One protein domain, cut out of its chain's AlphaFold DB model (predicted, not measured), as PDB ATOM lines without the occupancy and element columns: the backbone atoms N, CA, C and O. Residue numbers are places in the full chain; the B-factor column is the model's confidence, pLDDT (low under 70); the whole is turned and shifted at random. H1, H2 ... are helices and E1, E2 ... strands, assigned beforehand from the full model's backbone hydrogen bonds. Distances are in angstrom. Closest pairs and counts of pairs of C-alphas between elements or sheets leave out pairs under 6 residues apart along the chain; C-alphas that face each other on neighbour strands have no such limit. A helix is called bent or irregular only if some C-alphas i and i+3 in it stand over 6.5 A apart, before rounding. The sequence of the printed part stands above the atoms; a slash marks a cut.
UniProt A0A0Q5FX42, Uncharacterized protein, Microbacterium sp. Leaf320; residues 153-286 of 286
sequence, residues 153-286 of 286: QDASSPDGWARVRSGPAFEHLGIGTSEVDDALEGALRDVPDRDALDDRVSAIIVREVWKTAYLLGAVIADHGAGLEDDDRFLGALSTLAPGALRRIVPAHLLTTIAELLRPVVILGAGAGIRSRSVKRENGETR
ATOM      1  N   GLN A 153      22.590 -16.015  -6.005       94.50
ATOM      2  CA  GLN A 153      23.307 -15.674  -7.226       94.50
ATOM      3  C   GLN A 153      24.522 -16.593  -7.422       94.50
ATOM      4  O   GLN A 153      25.392 -16.699  -6.557       94.50
ATOM      5  N   ASP A 154      24.582 -17.245  -8.578       94.00
ATOM      6  CA  ASP A 154      25.638 -18.178  -8.955       94.00
ATOM      7  C   ASP A 154      25.871 -18.103 -10.465       94.00
ATOM      8  O   ASP A 154      25.067 -18.583 -11.262       94.00
ATOM      9  N   ALA A 155      27.007 -17.527 -10.861       90.38
ATOM     10  CA  ALA A 155      27.376 -17.356 -12.265       90.38
ATOM     11  C   ALA A 155      27.599 -18.686 -13.012       90.38
ATOM     12  O   ALA A 155      27.686 -18.678 -14.238       90.38
ATOM     13  N   SER A 156      27.721 -19.813 -12.299       92.06
ATOM     14  CA  SER A 156      27.837 -21.140 -12.910       92.06
ATOM     15  C   SER A 156      26.487 -21.797 -13.214       92.06
ATOM     16  O   SER A 156      26.437 -22.746 -13.998       92.06
ATOM     17  N   SER A 157      25.396 -21.279 -12.642       92.31
ATOM     18  CA  SER A 157      24.035 -21.745 -12.910       92.31
ATOM     19  C   SER A 157      23.517 -21.160 -14.239       92.31
ATOM     20  O   SER A 157      23.793 -19.991 -14.517       92.31
ATOM     21  N   PRO A 158      22.757 -21.914 -15.065       86.25
ATOM     22  CA  PRO A 158      22.332 -21.458 -16.398       86.25
ATOM     23  C   PRO A 158      21.584 -20.116 -16.407       86.25
ATOM     24  O   PRO A 158      21.871 -19.235 -17.216       86.25
ATOM     25  N   ASP A 159      20.678 -19.926 -15.451       88.62
ATOM     26  CA  ASP A 159      19.890 -18.707 -15.249       88.62
ATOM     27  C   ASP A 159      20.568 -17.711 -14.283       88.62
ATOM     28  O   ASP A 159      20.050 -16.621 -14.025       88.62
ATOM     29  N   GLY A 160      21.765 -18.030 -13.786       91.75
ATOM     30  CA  GLY A 160      22.508 -17.237 -12.808       91.75
ATOM     31  C   GLY A 160      22.074 -17.437 -11.352       91.75
ATOM     32  O   GLY A 160      22.528 -16.675 -10.494       91.75
ATOM     33  N   TRP A 161      21.211 -18.417 -11.059       96.00
ATOM     34  CA  TRP A 161      20.630 -18.622  -9.733       96.00
ATOM     35  C   TRP A 161      20.715 -20.079  -9.261       96.00
ATOM     36  O   TRP A 161      20.000 -20.962  -9.727       96.00
ATOM     37  N   ALA A 162      21.516 -20.330  -8.227       96.31
ATOM     38  CA  ALA A 162      21.560 -21.623  -7.560       96.31
ATOM     39  C   ALA A 162      20.382 -21.774  -6.589       96.31
ATOM     40  O   ALA A 162      20.242 -21.018  -5.622       96.31
ATOM     41  N   ARG A 163      19.550 -22.795  -6.802       97.06
ATOM     42  CA  ARG A 163      18.458 -23.151  -5.887       97.06
ATOM     43  C   ARG A 163      18.986 -23.901  -4.664       97.06
ATOM     44  O   ARG A 163      19.565 -24.979  -4.794       97.06
ATOM     45  N   VAL A 164      18.685 -23.406  -3.466       97.31
ATOM     46  CA  VAL A 164      18.978 -24.076  -2.191       97.31
ATOM     47  C   VAL A 164      17.723 -24.215  -1.330       97.31
ATOM     48  O   VAL A 164      16.843 -23.356  -1.332       97.31
ATOM     49  N   ARG A 165      17.620 -25.306  -0.566       97.56
ATOM     50  CA  ARG A 165      16.522 -25.485   0.401       97.56
ATOM     51  C   ARG A 165      16.657 -24.511   1.572       97.56
ATOM     52  O   ARG A 165      17.755 -24.052   1.876       97.56
ATOM     53  N   SER A 166      15.549 -24.257   2.268       96.69
ATOM     54  CA  SER A 166      15.493 -23.315   3.395       96.69
ATOM     55  C   SER A 166      16.539 -23.560   4.491       96.69
ATOM     56  O   SER A 166      17.117 -22.596   4.969       96.69
ATOM     57  N   GLY A 167      16.845 -24.811   4.854       95.94
ATOM     58  CA  GLY A 167      17.889 -25.123   5.850       95.94
ATOM     59  C   GLY A 167      19.266 -24.540   5.480       95.94
ATOM     60  O   GLY A 167      19.729 -23.629   6.164       95.94
ATOM     61  N   PRO A 168      19.882 -24.979   4.364       96.50
ATOM     62  CA  PRO A 168      21.119 -24.379   3.855       96.50
ATOM     63  C   PRO A 168      21.029 -22.866   3.595       96.50
ATOM     64  O   PRO A 168      22.021 -22.159   3.758       96.50
ATOM     65  N   ALA A 169      19.854 -22.351   3.211       96.56
ATOM     66  CA  ALA A 169      19.640 -20.913   3.043       96.56
ATOM     67  C   ALA A 169      19.785 -20.147   4.370       96.56
ATOM     68  O   ALA A 169      20.478 -19.134   4.421       96.56
ATOM     69  N   PHE A 170      19.183 -20.639   5.457       96.88
ATOM     70  CA  PHE A 170      19.340 -20.043   6.786       96.88
ATOM     71  C   PHE A 170      20.784 -20.137   7.277       96.88
ATOM     72  O   PHE A 170      21.323 -19.143   7.760       96.88
ATOM     73  N   GLU A 171      21.449 -21.278   7.071       93.88
ATOM     74  CA  GLU A 171      22.868 -21.447   7.404       93.88
ATOM     75  C   GLU A 171      23.759 -20.441   6.659       93.88
ATOM     76  O   GLU A 171      24.661 -19.850   7.260       93.88
ATOM     77  N   HIS A 172      23.489 -20.203   5.370       90.81
ATOM     78  CA  HIS A 172      24.186 -19.196   4.569       90.81
ATOM     79  C   HIS A 172      24.031 -17.785   5.160       90.81
ATOM     80  O   HIS A 172      24.999 -17.027   5.206       90.81
ATOM     81  N   LEU A 173      22.847 -17.465   5.688       91.69
ATOM     82  CA  LEU A 173      22.545 -16.191   6.349       91.69
ATOM     83  C   LEU A 173      22.970 -16.144   7.832       91.69
ATOM     84  O   LEU A 173      22.734 -15.137   8.505       91.69
ATOM     85  N   GLY A 174      23.587 -17.208   8.361       93.75
ATOM     86  CA  GLY A 174      23.984 -17.303   9.770       93.75
ATOM     87  C   GLY A 174      22.805 -17.386  10.749       93.75
ATOM     88  O   GLY A 174      22.950 -17.008  11.913       93.75
ATOM     89  N   ILE A 175      21.640 -17.840  10.281       95.19
ATOM     90  CA  ILE A 175      20.406 -18.008  11.055       95.19
ATOM     91  C   ILE A 175      20.259 -19.486  11.431       95.19
ATOM     92  O   ILE A 175      20.376 -20.371  10.585       95.19
ATOM     93  N   GLY A 176      20.023 -19.765  12.714       94.12
ATOM     94  CA  GLY A 176      19.872 -21.138  13.198       94.12
ATOM     95  C   GLY A 176      18.477 -21.701  12.920       94.12
ATOM     96  O   GLY A 176      17.481 -21.006  13.083       94.12
ATOM     97  N   THR A 177      18.364 -22.985  12.581       92.06
ATOM     98  CA  THR A 177      17.046 -23.620  12.372       92.06
ATOM     99  C   THR A 177      16.155 -23.546  13.618       92.06
ATOM    100  O   THR A 177      14.971 -23.244  13.496       92.06
ATOM    101  N   SER A 178      16.719 -23.750  14.816       94.62
ATOM    102  CA  SER A 178      15.963 -23.629  16.073       94.62
ATOM    103  C   SER A 178      15.449 -22.209  16.302       94.62
ATOM    104  O   SER A 178      14.333 -22.039  16.762       94.62
ATOM    105  N   GLU A 179      16.219 -21.191  15.913       96.44
ATOM    106  CA  GLU A 179      15.799 -19.788  15.998       96.44
ATOM    107  C   GLU A 179      14.555 -19.522  15.136       96.44
ATOM    108  O   GLU A 179      13.623 -18.851  15.576       96.44
ATOM    109  N   VAL A 180      14.515 -20.075  13.919       97.81
ATOM    110  CA  VAL A 180      13.370 -19.934  13.005       97.81
ATOM    111  C   VAL A 180      12.135 -20.661  13.539       97.81
ATOM    112  O   VAL A 180      11.024 -20.131  13.436       97.81
ATOM    113  N   ASP A 181      12.325 -21.858  14.094       96.31
ATOM    114  CA  ASP A 181      11.247 -22.686  14.633       96.31
ATOM    115  C   ASP A 181      10.676 -22.103  15.942       96.31
ATOM    116  O   ASP A 181       9.458 -21.971  16.064       96.31
ATOM    117  N   ASP A 182      11.530 -21.654  16.867       97.56
ATOM    118  CA  ASP A 182      11.122 -20.991  18.113       97.56
ATOM    119  C   ASP A 182      10.363 -19.686  17.822       97.56
ATOM    120  O   ASP A 182       9.359 -19.368  18.471       97.56
ATOM    121  N   ALA A 183      10.806 -18.927  16.810       97.88
ATOM    122  CA  ALA A 183      10.127 -17.711  16.376       97.88
ATOM    123  C   ALA A 183       8.736 -17.999  15.789       97.88
ATOM    124  O   ALA A 183       7.809 -17.225  16.040       97.88
ATOM    125  N   LEU A 184       8.567 -19.110  15.059       98.19
ATOM    126  CA  LEU A 184       7.252 -19.555  14.594       98.19
ATOM    127  C   LEU A 184       6.355 -19.898  15.783       98.19
ATOM    128  O   LEU A 184       5.246 -19.382  15.873       98.19
ATOM    129  N   GLU A 185       6.825 -20.726  16.717       96.50
ATOM    130  CA  GLU A 185       6.044 -21.100  17.903       96.50
ATOM    131  C   GLU A 185       5.623 -19.884  18.735       96.50
ATOM    132  O   GLU A 185       4.505 -19.843  19.247       96.50
ATOM    133  N   GLY A 186       6.500 -18.882  18.844       96.25
ATOM    134  CA  GLY A 186       6.182 -17.579  19.417       96.25
ATOM    135  C   GLY A 186       5.060 -16.872  18.668       96.25
ATOM    136  O   GLY A 186       4.032 -16.563  19.264       96.25
ATOM    137  N   ALA A 187       5.237 -16.672  17.362       95.62
ATOM    138  CA  ALA A 187       4.292 -15.946  16.522       95.62
ATOM    139  C   ALA A 187       2.908 -16.601  16.460       95.62
ATOM    140  O   ALA A 187       1.903 -15.899  16.442       95.62
ATOM    141  N   LEU A 188       2.829 -17.935  16.466       95.44
ATOM    142  CA  LEU A 188       1.555 -18.656  16.411       95.44
ATOM    143  C   LEU A 188       0.654 -18.402  17.626       95.44
ATOM    144  O   LEU A 188      -0.555 -18.589  17.509       95.44
ATOM    145  N   ARG A 189       1.208 -17.947  18.760       93.56
ATOM    146  CA  ARG A 189       0.420 -17.528  19.934       93.56
ATOM    147  C   ARG A 189      -0.346 -16.228  19.691       93.56
ATOM    148  O   ARG A 189      -1.381 -16.019  20.314       93.56
ATOM    149  N   ASP A 190       0.152 -15.399  18.778       90.69
ATOM    150  CA  ASP A 190      -0.411 -14.091  18.439       90.69
ATOM    151  C   ASP A 190      -1.278 -14.135  17.169       90.69
ATOM    152  O   ASP A 190      -1.860 -13.122  16.781       90.69
ATOM    153  N   VAL A 191      -1.370 -15.293  16.499       92.75
ATOM    154  CA  VAL A 191      -2.198 -15.471  15.299       92.75
ATOM    155  C   VAL A 191      -3.682 -15.508  15.694       92.75
ATOM    156  O   VAL A 191      -4.096 -16.422  16.413       92.75
ATOM    157  N   PRO A 192      -4.510 -14.564  15.204       91.56
ATOM    158  CA  PRO A 192      -5.958 -14.630  15.371       91.56
ATOM    159  C   PRO A 192      -6.533 -15.889  14.718       91.56
ATOM    160  O   PRO A 192      -6.012 -16.360  13.710       91.56
ATOM    161  N   ASP A 193      -7.625 -16.416  15.276       91.44
ATOM    162  CA  ASP A 193      -8.329 -17.590  14.741       91.44
ATOM    163  C   ASP A 193      -7.419 -18.813  14.513       91.44
ATOM    164  O   ASP A 193      -7.601 -19.582  13.566       91.44
ATOM    165  N   ARG A 194      -6.436 -19.010  15.404       92.44
ATOM    166  CA  ARG A 194      -5.467 -20.114  15.354       92.44
ATOM    167  C   ARG A 194      -6.123 -21.485  15.162       92.44
ATOM    168  O   ARG A 194      -5.658 -22.253  14.326       92.44
ATOM    169  N   ASP A 195      -7.214 -21.757  15.874       93.88
ATOM    170  CA  ASP A 195      -7.953 -23.018  15.749       93.88
ATOM    171  C   ASP A 195      -8.469 -23.225  14.314       93.88
ATOM    172  O   ASP A 195      -8.320 -24.297  13.734       93.88
ATOM    173  N   ALA A 196      -8.990 -22.168  13.681       94.38
ATOM    174  CA  ALA A 196      -9.482 -22.233  12.306       94.38
ATOM    175  C   ALA A 196      -8.352 -22.372  11.274       94.38
ATOM    176  O   ALA A 196      -8.575 -22.941  10.201       94.38
ATOM    177  N   LEU A 197      -7.161 -21.835  11.564       94.44
ATOM    178  CA  LEU A 197      -5.966 -22.069  10.757       94.44
ATOM    179  C   LEU A 197      -5.542 -23.542  10.840       94.44
ATOM    180  O   LEU A 197      -5.336 -24.160   9.796       94.44
ATOM    181  N   ASP A 198      -5.468 -24.105  12.046       94.19
ATOM    182  CA  ASP A 198      -5.049 -25.494  12.281       94.19
ATOM    183  C   ASP A 198      -6.026 -26.518  11.683       94.19
ATOM    184  O   ASP A 198      -5.597 -27.531  11.128       94.19
ATOM    185  N   ASP A 199      -7.327 -26.219  11.699       94.75
ATOM    186  CA  ASP A 199      -8.357 -27.059  11.079       94.75
ATOM    187  C   ASP A 199      -8.273 -27.095   9.542       94.75
ATOM    188  O   ASP A 199      -8.777 -28.026   8.904       94.75
ATOM    189  N   ARG A 200      -7.686 -26.067   8.912       93.75
ATOM    190  CA  ARG A 200      -7.752 -25.856   7.453       93.75
ATOM    191  C   ARG A 200      -6.417 -25.980   6.739       93.75
ATOM    192  O   ARG A 200      -6.400 -26.276   5.545       93.75
ATOM    193  N   VAL A 201      -5.312 -25.723   7.429       94.06
ATOM    194  CA  VAL A 201      -3.974 -25.681   6.841       94.06
ATOM    195  C   VAL A 201      -3.043 -26.548   7.672       94.06
ATOM    196  O   VAL A 201      -2.853 -26.331   8.862       94.06
ATOM    197  N   SER A 202      -2.409 -27.525   7.021       95.12
ATOM    198  CA  SER A 202      -1.408 -28.372   7.672       95.12
ATOM    199  C   SER A 202      -0.290 -27.528   8.290       95.12
ATOM    200  O   SER A 202       0.256 -26.634   7.639       95.12
ATOM    201  N   ALA A 203       0.130 -27.886   9.505       96.38
ATOM    202  CA  ALA A 203       1.260 -27.257  10.185       96.38
ATOM    203  C   ALA A 203       2.559 -27.277   9.351       96.38
ATOM    204  O   ALA A 203       3.394 -26.385   9.493       96.38
ATOM    205  N   ILE A 204       2.724 -28.258   8.452       96.38
ATOM    206  CA  ILE A 204       3.856 -28.315   7.513       96.38
ATOM    207  C   ILE A 204       3.797 -27.132   6.539       96.38
ATOM    208  O   ILE A 204       4.784 -26.427   6.363       96.38
ATOM    209  N   ILE A 205       2.627 -26.871   5.956       96.44
ATOM    210  CA  ILE A 205       2.425 -25.762   5.017       96.44
ATOM    211  C   ILE A 205       2.591 -24.417   5.726       96.44
ATOM    212  O   ILE A 205       3.284 -23.544   5.209       96.44
ATOM    213  N   VAL A 206       2.027 -24.269   6.931       97.75
ATOM    214  CA  VAL A 206       2.222 -23.069   7.764       97.75
ATOM    215  C   VAL A 206       3.714 -22.807   7.987       97.75
ATOM    216  O   VAL A 206       4.167 -21.676   7.824       97.75
ATOM    217  N   ARG A 207       4.496 -23.853   8.288       98.19
ATOM    218  CA  ARG A 207       5.944 -23.747   8.496       98.19
ATOM    219  C   ARG A 207       6.699 -23.348   7.227       98.19
ATOM    220  O   ARG A 207       7.591 -22.510   7.303       98.19
ATOM    221  N   GLU A 208       6.366 -23.901   6.066       98.31
ATOM    222  CA  GLU A 208       7.049 -23.543   4.811       98.31
ATOM    223  C   GLU A 208       6.670 -22.129   4.322       98.31
ATOM    224  O   GLU A 208       7.526 -21.383   3.837       98.31
ATOM    225  N   VAL A 209       5.424 -21.693   4.533       98.38
ATOM    226  CA  VAL A 209       5.016 -20.293   4.307       98.38
ATOM    227  C   VAL A 209       5.773 -19.358   5.254       98.38
ATOM    228  O   VAL A 209       6.337 -18.360   4.804       98.38
ATOM    229  N   TRP A 210       5.856 -19.712   6.542       98.69
ATOM    230  CA  TRP A 210       6.630 -18.972   7.541       98.69
ATOM    231  C   TRP A 210       8.096 -18.824   7.140       98.69
ATOM    232  O   TRP A 210       8.602 -17.707   7.099       98.69
ATOM    233  N   LYS A 211       8.774 -19.922   6.787       98.75
ATOM    234  CA  LYS A 211      10.185 -19.899   6.373       98.75
ATOM    235  C   LYS A 211      10.409 -19.014   5.151       98.75
ATOM    236  O   LYS A 211      11.384 -18.269   5.119       98.75
ATOM    237  N   THR A 212       9.509 -19.060   4.169       98.75
ATOM    238  CA  THR A 212       9.601 -18.200   2.979       98.75
ATOM    239  C   THR A 212       9.475 -16.725   3.358       98.75
ATOM    240  O   THR A 212      10.288 -15.908   2.930       98.75
ATOM    241  N   ALA A 213       8.488 -16.379   4.192       98.56
ATOM    242  CA  ALA A 213       8.307 -15.014   4.677       98.56
ATOM    243  C   ALA A 213       9.496 -14.545   5.534       98.56
ATOM    244  O   ALA A 213       9.955 -13.419   5.378       98.56
ATOM    245  N   TYR A 214      10.045 -15.420   6.377       98.75
ATOM    246  CA  TYR A 214      11.237 -15.149   7.177       98.75
ATOM    247  C   TYR A 214      12.450 -14.849   6.293       98.75
ATOM    248  O   TYR A 214      13.115 -13.835   6.490       98.75
ATOM    249  N   LEU A 215      12.728 -15.690   5.291       98.62
ATOM    250  CA  LEU A 215      13.816 -15.457   4.336       98.62
ATOM    251  C   LEU A 215      13.622 -14.134   3.579       98.62
ATOM    252  O   LEU A 215      14.578 -13.383   3.422       98.62
ATOM    253  N   LEU A 216      12.388 -13.814   3.170       98.44
ATOM    254  CA  LEU A 216      12.053 -12.519   2.567       98.44
ATOM    255  C   LEU A 216      12.408 -11.359   3.501       98.44
ATOM    256  O   LEU A 216      13.059 -10.410   3.073       98.44
ATOM    257  N   GLY A 217      12.039 -11.460   4.776       97.94
ATOM    258  CA  GLY A 217      12.404 -10.473   5.785       97.94
ATOM    259  C   GLY A 217      13.915 -10.323   5.975       97.94
ATOM    260  O   GLY A 217      14.424  -9.207   6.044       97.94
ATOM    261  N   ALA A 218      14.652 -11.434   6.013       97.56
ATOM    262  CA  ALA A 218      16.107 -11.402   6.130       97.56
ATOM    263  C   ALA A 218      16.757 -10.688   4.930       97.56
ATOM    264  O   ALA A 218      17.611  -9.827   5.125       97.56
ATOM    265  N   VAL A 219      16.296 -10.965   3.705       97.00
ATOM    266  CA  VAL A 219      16.780 -10.272   2.497       97.00
ATOM    267  C   VAL A 219      16.458  -8.773   2.543       97.00
ATOM    268  O   VAL A 219      17.328  -7.957   2.251       97.00
ATOM    269  N   ILE A 220      15.258  -8.377   2.981       96.25
ATOM    270  CA  ILE A 220      14.897  -6.955   3.155       96.25
ATOM    271  C   ILE A 220      15.870  -6.249   4.121       96.25
ATOM    272  O   ILE A 220      16.348  -5.149   3.831       96.25
ATOM    273  N   ALA A 221      16.223  -6.896   5.234       95.62
ATOM    274  CA  ALA A 221      17.167  -6.350   6.208       95.62
ATOM    275  C   ALA A 221      18.617  -6.273   5.694       95.62
ATOM    276  O   ALA A 221      19.347  -5.353   6.078       95.62
ATOM    277  N   ASP A 222      19.042  -7.182   4.811       94.00
ATOM    278  CA  ASP A 222      20.346  -7.094   4.133       94.00
ATOM    279  C   ASP A 222      20.446  -5.855   3.236       94.00
ATOM    280  O   ASP A 222      21.502  -5.224   3.167       94.00
ATOM    281  N   HIS A 223      19.324  -5.432   2.654       92.25
ATOM    282  CA  HIS A 223      19.211  -4.169   1.924       92.25
ATOM    283  C   HIS A 223      18.988  -2.940   2.827       92.25
ATOM    284  O   HIS A 223      18.856  -1.824   2.329       92.25
ATOM    285  N   GLY A 224      19.011  -3.111   4.153       87.81
ATOM    286  CA  GLY A 224      18.988  -2.011   5.118       87.81
ATOM    287  C   GLY A 224      17.609  -1.446   5.446       87.81
ATOM    288  O   GLY A 224      17.551  -0.357   6.012       87.81
ATOM    289  N   ALA A 225      16.527  -2.162   5.133       84.88
ATOM    290  CA  ALA A 225      15.176  -1.744   5.496       84.88
ATOM    291  C   ALA A 225      14.565  -2.560   6.635       84.88
ATOM    292  O   ALA A 225      14.935  -3.705   6.899       84.88
ATOM    293  N   GLY A 226      13.609  -1.921   7.308       83.25
ATOM    294  CA  GLY A 226      12.771  -2.517   8.337       83.25
ATOM    295  C   GLY A 226      11.403  -2.943   7.805       83.25
ATOM    296  O   GLY A 226      11.104  -2.832   6.618       83.25
ATOM    297  N   LEU A 227      10.555  -3.428   8.715       78.38
ATOM    298  CA  LEU A 227       9.141  -3.638   8.424       78.38
ATOM    299  C   LEU A 227       8.421  -2.306   8.651       78.38
ATOM    300  O   LEU A 227       8.240  -1.904   9.802       78.38
ATOM    301  N   GLU A 228       8.036  -1.629   7.578       78.75
ATOM    302  CA  GLU A 228       7.203  -0.427   7.647       78.75
ATOM    303  C   GLU A 228       5.739  -0.774   7.339       78.75
ATOM    304  O   GLU A 228       5.453  -1.694   6.566       78.75
ATOM    305  N   ASP A 229       4.809  -0.050   7.968       80.62
ATOM    306  CA  ASP A 229       3.369  -0.129   7.683       80.62
ATOM    307  C   ASP A 229       3.069   0.647   6.391       80.62
ATOM    308  O   ASP A 229       2.491   1.733   6.399       80.62
ATOM    309  N   ASP A 230       3.589   0.120   5.282       86.44
ATOM    310  CA  ASP A 230       3.457   0.677   3.940       86.44
ATOM    311  C   ASP A 230       2.468  -0.156   3.108       86.44
ATOM    312  O   ASP A 230       2.620  -1.371   2.939       86.44
ATOM    313  N   ASP A 231       1.454   0.510   2.549       90.00
ATOM    314  CA  ASP A 231       0.376  -0.121   1.777       90.00
ATOM    315  C   ASP A 231       0.884  -0.879   0.539       90.00
ATOM    316  O   ASP A 231       0.285  -1.882   0.125       90.00
ATOM    317  N   ARG A 232       1.968  -0.403  -0.092       90.50
ATOM    318  CA  ARG A 232       2.536  -1.045  -1.285       90.50
ATOM    319  C   ARG A 232       3.211  -2.348  -0.889       90.50
ATOM    320  O   ARG A 232       2.928  -3.383  -1.500       90.50
ATOM    321  N   PHE A 233       4.041  -2.321   0.148       93.12
ATOM    322  CA  PHE A 233       4.697  -3.510   0.666       93.12
ATOM    323  C   PHE A 233       3.699  -4.520   1.236       93.12
ATOM    324  O   PHE A 233       3.710  -5.675   0.810       93.12
ATOM    325  N   LEU A 234       2.787  -4.109   2.121       94.12
ATOM    326  CA  LEU A 234       1.798  -5.018   2.708       94.12
ATOM    327  C   LEU A 234       0.859  -5.615   1.657       94.12
ATOM    328  O   LEU A 234       0.515  -6.796   1.744       94.12
ATOM    329  N   GLY A 235       0.485  -4.836   0.638       94.31
ATOM    330  CA  GLY A 235      -0.314  -5.326  -0.480       94.31
ATOM    331  C   GLY A 235       0.433  -6.308  -1.391       94.31
ATOM    332  O   GLY A 235      -0.174  -7.246  -1.900       94.31
ATOM    333  N   ALA A 236       1.743  -6.141  -1.592       95.94
ATOM    334  CA  ALA A 236       2.560  -7.128  -2.305       95.94
ATOM    335  C   ALA A 236       2.829  -8.379  -1.446       95.94
ATOM    336  O   ALA A 236       2.888  -9.504  -1.947       95.94
ATOM    337  N   LEU A 237       2.987  -8.206  -0.133       96.44
ATOM    338  CA  LEU A 237       3.240  -9.287   0.813       96.44
ATOM    339  C   LEU A 237       2.012 -10.193   0.984       96.44
ATOM    340  O   LEU A 237       2.163 -11.413   1.072       96.44
ATOM    341  N   SER A 238       0.796  -9.635   0.952       95.19
ATOM    342  CA  SER A 238      -0.450 -10.401   1.098       95.19
ATOM    343  C   SER A 238      -0.675 -11.431  -0.012       95.19
ATOM    344  O   SER A 238      -1.460 -12.359   0.165       95.19
ATOM    345  N   THR A 239       0.027 -11.318  -1.145       97.00
ATOM    346  CA  THR A 239      -0.057 -12.293  -2.240       97.00
ATOM    347  C   THR A 239       0.884 -13.489  -2.084       97.00
ATOM    348  O   THR A 239       0.795 -14.431  -2.871       97.00
ATOM    349  N   LEU A 240       1.758 -13.508  -1.065       98.00
ATOM    350  CA  LEU A 240       2.716 -14.601  -0.843       98.00
ATOM    351  C   LEU A 240       2.004 -15.930  -0.569       98.00
ATOM    352  O   LEU A 240       2.231 -16.906  -1.281       98.00
ATOM    353  N   ALA A 241       1.120 -15.967   0.431       97.12
ATOM    354  CA  ALA A 241       0.383 -17.177   0.794       97.12
ATOM    355  C   ALA A 241      -0.520 -17.703  -0.341       97.12
ATOM    356  O   ALA A 241      -0.406 -18.880  -0.684       97.12
ATOM    357  N   PRO A 242      -1.387 -16.895  -0.983       95.88
ATOM    358  CA  PRO A 242      -2.207 -17.419  -2.069       95.88
ATOM    359  C   PRO A 242      -1.368 -17.832  -3.292       95.88
ATOM    360  O   PRO A 242      -1.703 -18.822  -3.939       95.88
ATOM    361  N   GLY A 243      -0.242 -17.162  -3.566       96.06
ATOM    362  CA  GLY A 243       0.713 -17.587  -4.592       96.06
ATOM    363  C   GLY A 243       1.351 -18.947  -4.297       96.06
ATOM    364  O   GLY A 243       1.421 -19.790  -5.189       96.06
ATOM    365  N   ALA A 244       1.743 -19.190  -3.043       96.12
ATOM    366  CA  ALA A 244       2.302 -20.460  -2.576       96.12
ATOM    367  C   ALA A 244       1.312 -21.632  -2.712       96.12
ATOM    368  O   ALA A 244       1.671 -22.730  -3.140       96.12
ATOM    369  N   LEU A 245       0.043 -21.388  -2.374       95.56
ATOM    370  CA  LEU A 245      -0.972 -22.435  -2.227       95.56
ATOM    371  C   LEU A 245      -1.858 -22.637  -3.456       95.56
ATOM    372  O   LEU A 245      -2.728 -23.512  -3.447       95.56
ATOM    373  N   ARG A 246      -1.631 -21.868  -4.525       93.38
ATOM    374  CA  ARG A 246      -2.487 -21.786  -5.721       93.38
ATOM    375  C   ARG A 246      -2.832 -23.118  -6.395       93.38
ATOM    376  O   ARG A 246      -3.787 -23.166  -7.166       93.38
ATOM    377  N   ARG A 247      -2.048 -24.174  -6.151       92.75
ATOM    378  CA  ARG A 247      -2.248 -25.519  -6.718       92.75
ATOM    379  C   ARG A 247      -2.921 -26.516  -5.801       92.75
ATOM    380  O   ARG A 247      -3.501 -27.479  -6.292       92.75
ATOM    381  N   ILE A 248      -2.785 -26.328  -4.495       92.88
ATOM    382  CA  ILE A 248      -3.250 -27.299  -3.501       92.88
ATOM    383  C   ILE A 248      -4.519 -26.829  -2.793       92.88
ATOM    384  O   ILE A 248      -5.241 -27.644  -2.226       92.88
ATOM    385  N   VAL A 249      -4.828 -25.533  -2.870       92.25
ATOM    386  CA  VAL A 249      -6.075 -24.954  -2.376       92.25
ATOM    387  C   VAL A 249      -6.990 -24.639  -3.564       92.25
ATOM    388  O   VAL A 249      -6.569 -23.942  -4.489       92.25
ATOM    389  N   PRO A 250      -8.255 -25.106  -3.559       90.81
ATOM    390  CA  PRO A 250      -9.232 -24.733  -4.578       90.81
ATOM    391  C   PRO A 250      -9.383 -23.213  -4.704       90.81
ATOM    392  O   PRO A 250      -9.478 -22.514  -3.697       90.81
ATOM    393  N   ALA A 251      -9.493 -22.703  -5.935       89.75
ATOM    394  CA  ALA A 251      -9.518 -21.263  -6.221       89.75
ATOM    395  C   ALA A 251     -10.539 -20.472  -5.377       89.75
ATOM    396  O   ALA A 251     -10.228 -19.393  -4.882       89.75
ATOM    397  N   HIS A 252     -11.734 -21.032  -5.156       90.31
ATOM    398  CA  HIS A 252     -12.797 -20.390  -4.373       90.31
ATOM    399  C   HIS A 252     -12.511 -20.312  -2.859       90.31
ATOM    400  O   HIS A 252     -13.171 -19.548  -2.162       90.31
ATOM    401  N   LEU A 253     -11.552 -21.090  -2.345       93.06
ATOM    402  CA  LEU A 253     -11.113 -21.061  -0.944       93.06
ATOM    403  C   LEU A 253      -9.831 -20.252  -0.742       93.06
ATOM    404  O   LEU A 253      -9.484 -19.939   0.396       93.06
ATOM    405  N   LEU A 254      -9.125 -19.912  -1.824       93.00
ATOM    406  CA  LEU A 254      -7.784 -19.341  -1.762       93.00
ATOM    407  C   LEU A 254      -7.752 -18.010  -1.004       93.00
ATOM    408  O   LEU A 254      -6.876 -17.818  -0.168       93.00
ATOM    409  N   THR A 255      -8.740 -17.139  -1.226       92.62
ATOM    410  CA  THR A 255      -8.873 -15.871  -0.490       92.62
ATOM    411  C   THR A 255      -9.058 -16.108   1.007       92.62
ATOM    412  O   THR A 255      -8.358 -15.512   1.815       92.62
ATOM    413  N   THR A 256      -9.945 -17.026   1.397       94.25
ATOM    414  CA  THR A 256     -10.205 -17.330   2.813       94.25
ATOM    415  C   THR A 256      -8.969 -17.896   3.511       94.25
ATOM    416  O   THR A 256      -8.659 -17.507   4.633       94.25
ATOM    417  N   ILE A 257      -8.243 -18.805   2.853       94.62
ATOM    418  CA  ILE A 257      -7.003 -19.373   3.402       94.62
ATOM    419  C   ILE A 257      -5.889 -18.321   3.460       94.62
ATOM    420  O   ILE A 257      -5.126 -18.295   4.426       94.62
ATOM    421  N   ALA A 258      -5.807 -17.431   2.469       94.44
ATOM    422  CA  ALA A 258      -4.853 -16.328   2.470       94.44
ATOM    423  C   ALA A 258      -5.059 -15.390   3.668       94.44
ATOM    424  O   ALA A 258      -4.075 -15.023   4.303       94.44
ATOM    425  N   GLU A 259      -6.306 -15.071   4.027       95.50
ATOM    426  CA  GLU A 259      -6.597 -14.242   5.205       95.50
ATOM    427  C   GLU A 259      -6.154 -14.907   6.517       95.50
ATOM    428  O   GLU A 259      -5.552 -14.249   7.363       95.50
ATOM    429  N   LEU A 260      -6.350 -16.223   6.666       96.00
ATOM    430  CA  LEU A 260      -5.869 -16.964   7.844       96.00
ATOM    431  C   LEU A 260      -4.336 -16.996   7.937       96.00
ATOM    432  O   LEU A 260      -3.774 -17.006   9.030       96.00
ATOM    433  N   LEU A 261      -3.644 -17.022   6.796       97.00
ATOM    434  CA  LEU A 261      -2.180 -17.043   6.733       97.00
ATOM    435  C   LEU A 261      -1.545 -15.651   6.747       97.00
ATOM    436  O   LEU A 261      -0.342 -15.541   6.985       97.00
ATOM    437  N   ARG A 262      -2.318 -14.584   6.523       96.56
ATOM    438  CA  ARG A 262      -1.810 -13.209   6.485       96.56
ATOM    439  C   ARG A 262      -1.014 -12.840   7.750       96.56
ATOM    440  O   ARG A 262       0.101 -12.342   7.586       96.56
ATOM    441  N   PRO A 263      -1.479 -13.131   8.984       96.75
ATOM    442  CA  PRO A 263      -0.690 -12.890  10.193       96.75
ATOM    443  C   PRO A 263       0.635 -13.663  10.207       96.75
ATOM    444  O   PRO A 263       1.664 -13.092  10.551       96.75
ATOM    445  N   VAL A 264       0.639 -14.930   9.768       97.94
ATOM    446  CA  VAL A 264       1.849 -15.774   9.699       97.94
ATOM    447  C   VAL A 264       2.887 -15.165   8.755       97.94
ATOM    448  O   VAL A 264       4.067 -15.105   9.095       97.94
ATOM    449  N   VAL A 265       2.457 -14.672   7.590       97.81
ATOM    450  CA  VAL A 265       3.350 -14.029   6.615       97.81
ATOM    451  C   VAL A 265       3.940 -12.729   7.172       97.81
ATOM    452  O   VAL A 265       5.151 -12.530   7.097       97.81
ATOM    453  N   ILE A 266       3.112 -11.855   7.756       97.06
ATOM    454  CA  ILE A 266       3.566 -10.566   8.309       97.06
ATOM    455  C   ILE A 266       4.535 -10.790   9.478       97.06
ATOM    456  O   ILE A 266       5.623 -10.211   9.508       97.06
ATOM    457  N   LEU A 267       4.166 -11.659  10.423       97.31
ATOM    458  CA  LEU A 267       4.997 -11.978  11.585       97.31
ATOM    459  C   LEU A 267       6.305 -12.661  11.168       97.31
ATOM    460  O   LEU A 267       7.350 -12.343  11.736       97.31
ATOM    461  N   GLY A 268       6.266 -13.530  10.151       98.00
ATOM    462  CA  GLY A 268       7.439 -14.203   9.594       98.00
ATOM    463  C   GLY A 268       8.421 -13.223   8.962       98.00
ATOM    464  O   GLY A 268       9.592 -13.208   9.337       98.00
ATOM    465  N   ALA A 269       7.942 -12.339   8.081       98.00
ATOM    466  CA  ALA A 269       8.766 -11.280   7.495       98.00
ATOM    467  C   ALA A 269       9.370 -10.365   8.570       98.00
ATOM    468  O   ALA A 269      10.573 -10.103   8.563       98.00
ATOM    469  N   GLY A 270       8.574  -9.948   9.557       97.06
ATOM    470  CA  GLY A 270       9.072  -9.162  10.683       97.06
ATOM    471  C   GLY A 270      10.129  -9.895  11.520       97.06
ATOM    472  O   GLY A 270      11.102  -9.278  11.953       97.06
ATOM    473  N   ALA A 271       9.971 -11.203  11.747       97.62
ATOM    474  CA  ALA A 271      10.950 -12.016  12.471       97.62
ATOM    475  C   ALA A 271      12.283 -12.112  11.716       97.62
ATOM    476  O   ALA A 271      13.333 -11.908  12.324       97.62
ATOM    477  N   GLY A 272      12.232 -12.327  10.398       97.81
ATOM    478  CA  GLY A 272      13.416 -12.337   9.539       97.81
ATOM    479  C   GLY A 272      14.166 -11.008   9.534       97.81
ATOM    480  O   GLY A 272      15.384 -10.993   9.711       97.81
ATOM    481  N   ILE A 273      13.438  -9.891   9.431       96.81
ATOM    482  CA  ILE A 273      14.024  -8.544   9.491       96.81
ATOM    483  C   ILE A 273      14.750  -8.328  10.819       96.81
ATOM    484  O   ILE A 273      15.905  -7.902  10.829       96.81
ATOM    485  N   ARG A 274      14.097  -8.640  11.949       95.94
ATOM    486  CA  ARG A 274      14.681  -8.453  13.288       95.94
ATOM    487  C   ARG A 274      15.930  -9.303  13.494       95.94
ATOM    488  O   ARG A 274      16.956  -8.763  13.897       95.94
ATOM    489  N   SER A 275      15.849 -10.601  13.197       95.69
ATOM    490  CA  SER A 275      16.986 -11.518  13.340       95.69
ATOM    491  C   SER A 275      18.185 -11.039  12.529       95.69
ATOM    492  O   SER A 275      19.294 -10.897  13.053       95.69
ATOM    493  N   ARG A 276      17.955 -10.706  11.254       94.44
ATOM    494  CA  ARG A 276      19.039 -10.311  10.366       94.44
ATOM    495  C   ARG A 276      19.622  -8.948  10.730       94.44
ATOM    496  O   ARG A 276      20.839  -8.803  10.706       94.44
ATOM    497  N   SER A 277      18.796  -7.984  11.136       93.31
ATOM    498  CA  SER A 277      19.268  -6.660  11.572       93.31
ATOM    499  C   SER A 277      20.209  -6.756  12.777       93.31
ATOM    500  O   SER A 277      21.299  -6.196  12.732       93.31
ATOM    501  N   VAL A 278      19.858  -7.555  13.795       90.88
ATOM    502  CA  VAL A 278      20.716  -7.784  14.976       90.88
ATOM    503  C   VAL A 278      22.068  -8.384  14.577       90.88
ATOM    504  O   VAL A 278      23.115  -7.952  15.053       90.88
ATOM    505  N   LYS A 279      22.075  -9.356  13.659       89.88
ATOM    506  CA  LYS A 279      23.318  -9.971  13.164       89.88
ATOM    507  C   LYS A 279      24.194  -8.976  12.404       89.88
ATOM    508  O   LYS A 279      25.413  -8.996  12.565       89.88
ATOM    509  N   ARG A 280      23.590  -8.080  11.614       86.75
ATOM    510  CA  ARG A 280      24.303  -6.994  10.920       86.75
ATOM    511  C   ARG A 280      24.921  -6.004  11.907       86.75
ATOM    512  O   ARG A 280      26.087  -5.656  11.749       86.75
ATOM    513  N   GLU A 281      24.182  -5.609  12.940       86.38
ATOM    514  CA  GLU A 281      24.677  -4.725  14.006       86.38
ATOM    515  C   GLU A 281      25.839  -5.351  14.794       86.38
ATOM    516  O   GLU A 281      26.799  -4.660  15.134       86.38
ATOM    517  N   ASN A 282      25.802  -6.668  15.013       85.56
ATOM    518  CA  ASN A 282      26.857  -7.413  15.706       85.56
ATOM    519  C   ASN A 282      28.078  -7.749  14.823       85.56
ATOM    520  O   ASN A 282      29.049  -8.318  15.321       85.56
ATOM    521  N   GLY A 283      28.050  -7.425  13.524       79.19
ATOM    522  CA  GLY A 283      29.120  -7.773  12.582       79.19
ATOM    523  C   GLY A 283      29.195  -9.266  12.232       79.19
ATOM    524  O   GLY A 283      30.230  -9.737  11.773       79.19
ATOM    525  N   GLU A 284      28.109 -10.019  12.429       76.44
ATOM    526  CA  GLU A 284      28.004 -11.458  12.128       76.44
ATOM    527  C   GLU A 284      27.643 -11.738  10.653       76.44
ATOM    528  O   GLU A 284      27.216 -12.838  10.292       76.44
ATOM    529  N   THR A 285      27.791 -10.748   9.775       69.31
ATOM    530  CA  THR A 285      27.556 -10.894   8.336       69.31
ATOM    531  C   THR A 285      28.720 -11.618   7.672       69.31
ATOM    532  O   THR A 285      29.856 -11.150   7.747       69.31
ATOM    533  N   ARG A 286      28.422 -12.747   7.021       56.62
ATOM    534  CA  ARG A 286      29.317 -13.368   6.038       56.62
ATOM    535  C   ARG A 286      29.349 -12.570   4.744       56.62
ATOM    536  O   ARG A 286      28.290 -11.999   4.402       56.62
TER     537      ARG A 286
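AT A GLANCE: This is residues 153 to 286 of the 286 residues of an uncharacterized protein of Microbacterium sp. Leaf320 (UniProt A0A0Q5FX42). Two long helices, H4 and the longer, kinked H7, pack side by side as the core, and the shorter helices H2, H3 and H6 pack on H7. The chain stretch before H1 forms an arm of E1 and a loop, of which residues 155 to 160 stick out. The printed part has 134 residues, with one named strand and seven named helices in the order E1, H1, H2, H3, H4, H5, H6, H7; the class is mostly helix. It is compact, with a radius of gyration of the C-alphas of 15.4 A and spans of 43 by 36 by 30 A.

IN THESE COORDINATES: E1, residues 161 to 165, begins with C-alpha 161 at (20.630, -18.622, -9.733) and is 12.9 A long. H1 is residues 166 to 172, H2 residues 177 to 188 with 16.8 A, and H3 residues 194 to 200. H4, residues 203 to 222, is 28.4 A long, from C-alpha 203 at (1.260, -27.257, 10.185). H5 is residues 231 to 237 and H6 residues 240 to 245. H7, residues 251 to 281, is 43.0 A long and ends with C-alpha 281 at (24.677, -4.725, 14.006). H7 is irregular, with C-alphas 252 and 255 7.1 A apart, and has a kink of 49 degrees near residue 260.

HOW THE PARTS SIT: H4 and H7 are the hub, touching four helices each. They touch at a steep tilt of 43 degrees, the same way, with the closest C-alphas, Gly 217 and Ala 269, 4.1 A apart. Residues 183 to 188 of H2 touch H7, closest at C-alphas Ala 187 and Leu 267, 6.4 A. H3 touches residues 257 to 261 of H7, closest at C-alphas Leu 197 and Leu 260, 5.9 A. H6 touches residues 254 to 265 of H7, closest at C-alphas Pro 242 and Ala 258, 5.4 A. H1 only just touches H4, with 3 pairs of C-alphas within 8 A, the closest being Ser 166 and Lys 211, 7.0 A. H5 is close to H7 but not clearly touching, the closest C-alphas being Leu 237 and Val 265, 7.5 A. E1 pairs with no named strand and is apart from H4 and H7. In H1 to H6 every O i to N i+4 pair is within hydrogen-bond range; in H7 it is 23 of 27.

THE WHOLE: The farthest C-alphas, His 252 and Gly 283, are 46.9 A apart. The printed part has no cut and ends at residue 286, the chain's last. No link is long; H4 to H5 is short, and the others are tight. Mean pLDDT of the printed part is 93.5, and residues 285 to 286 are under 70.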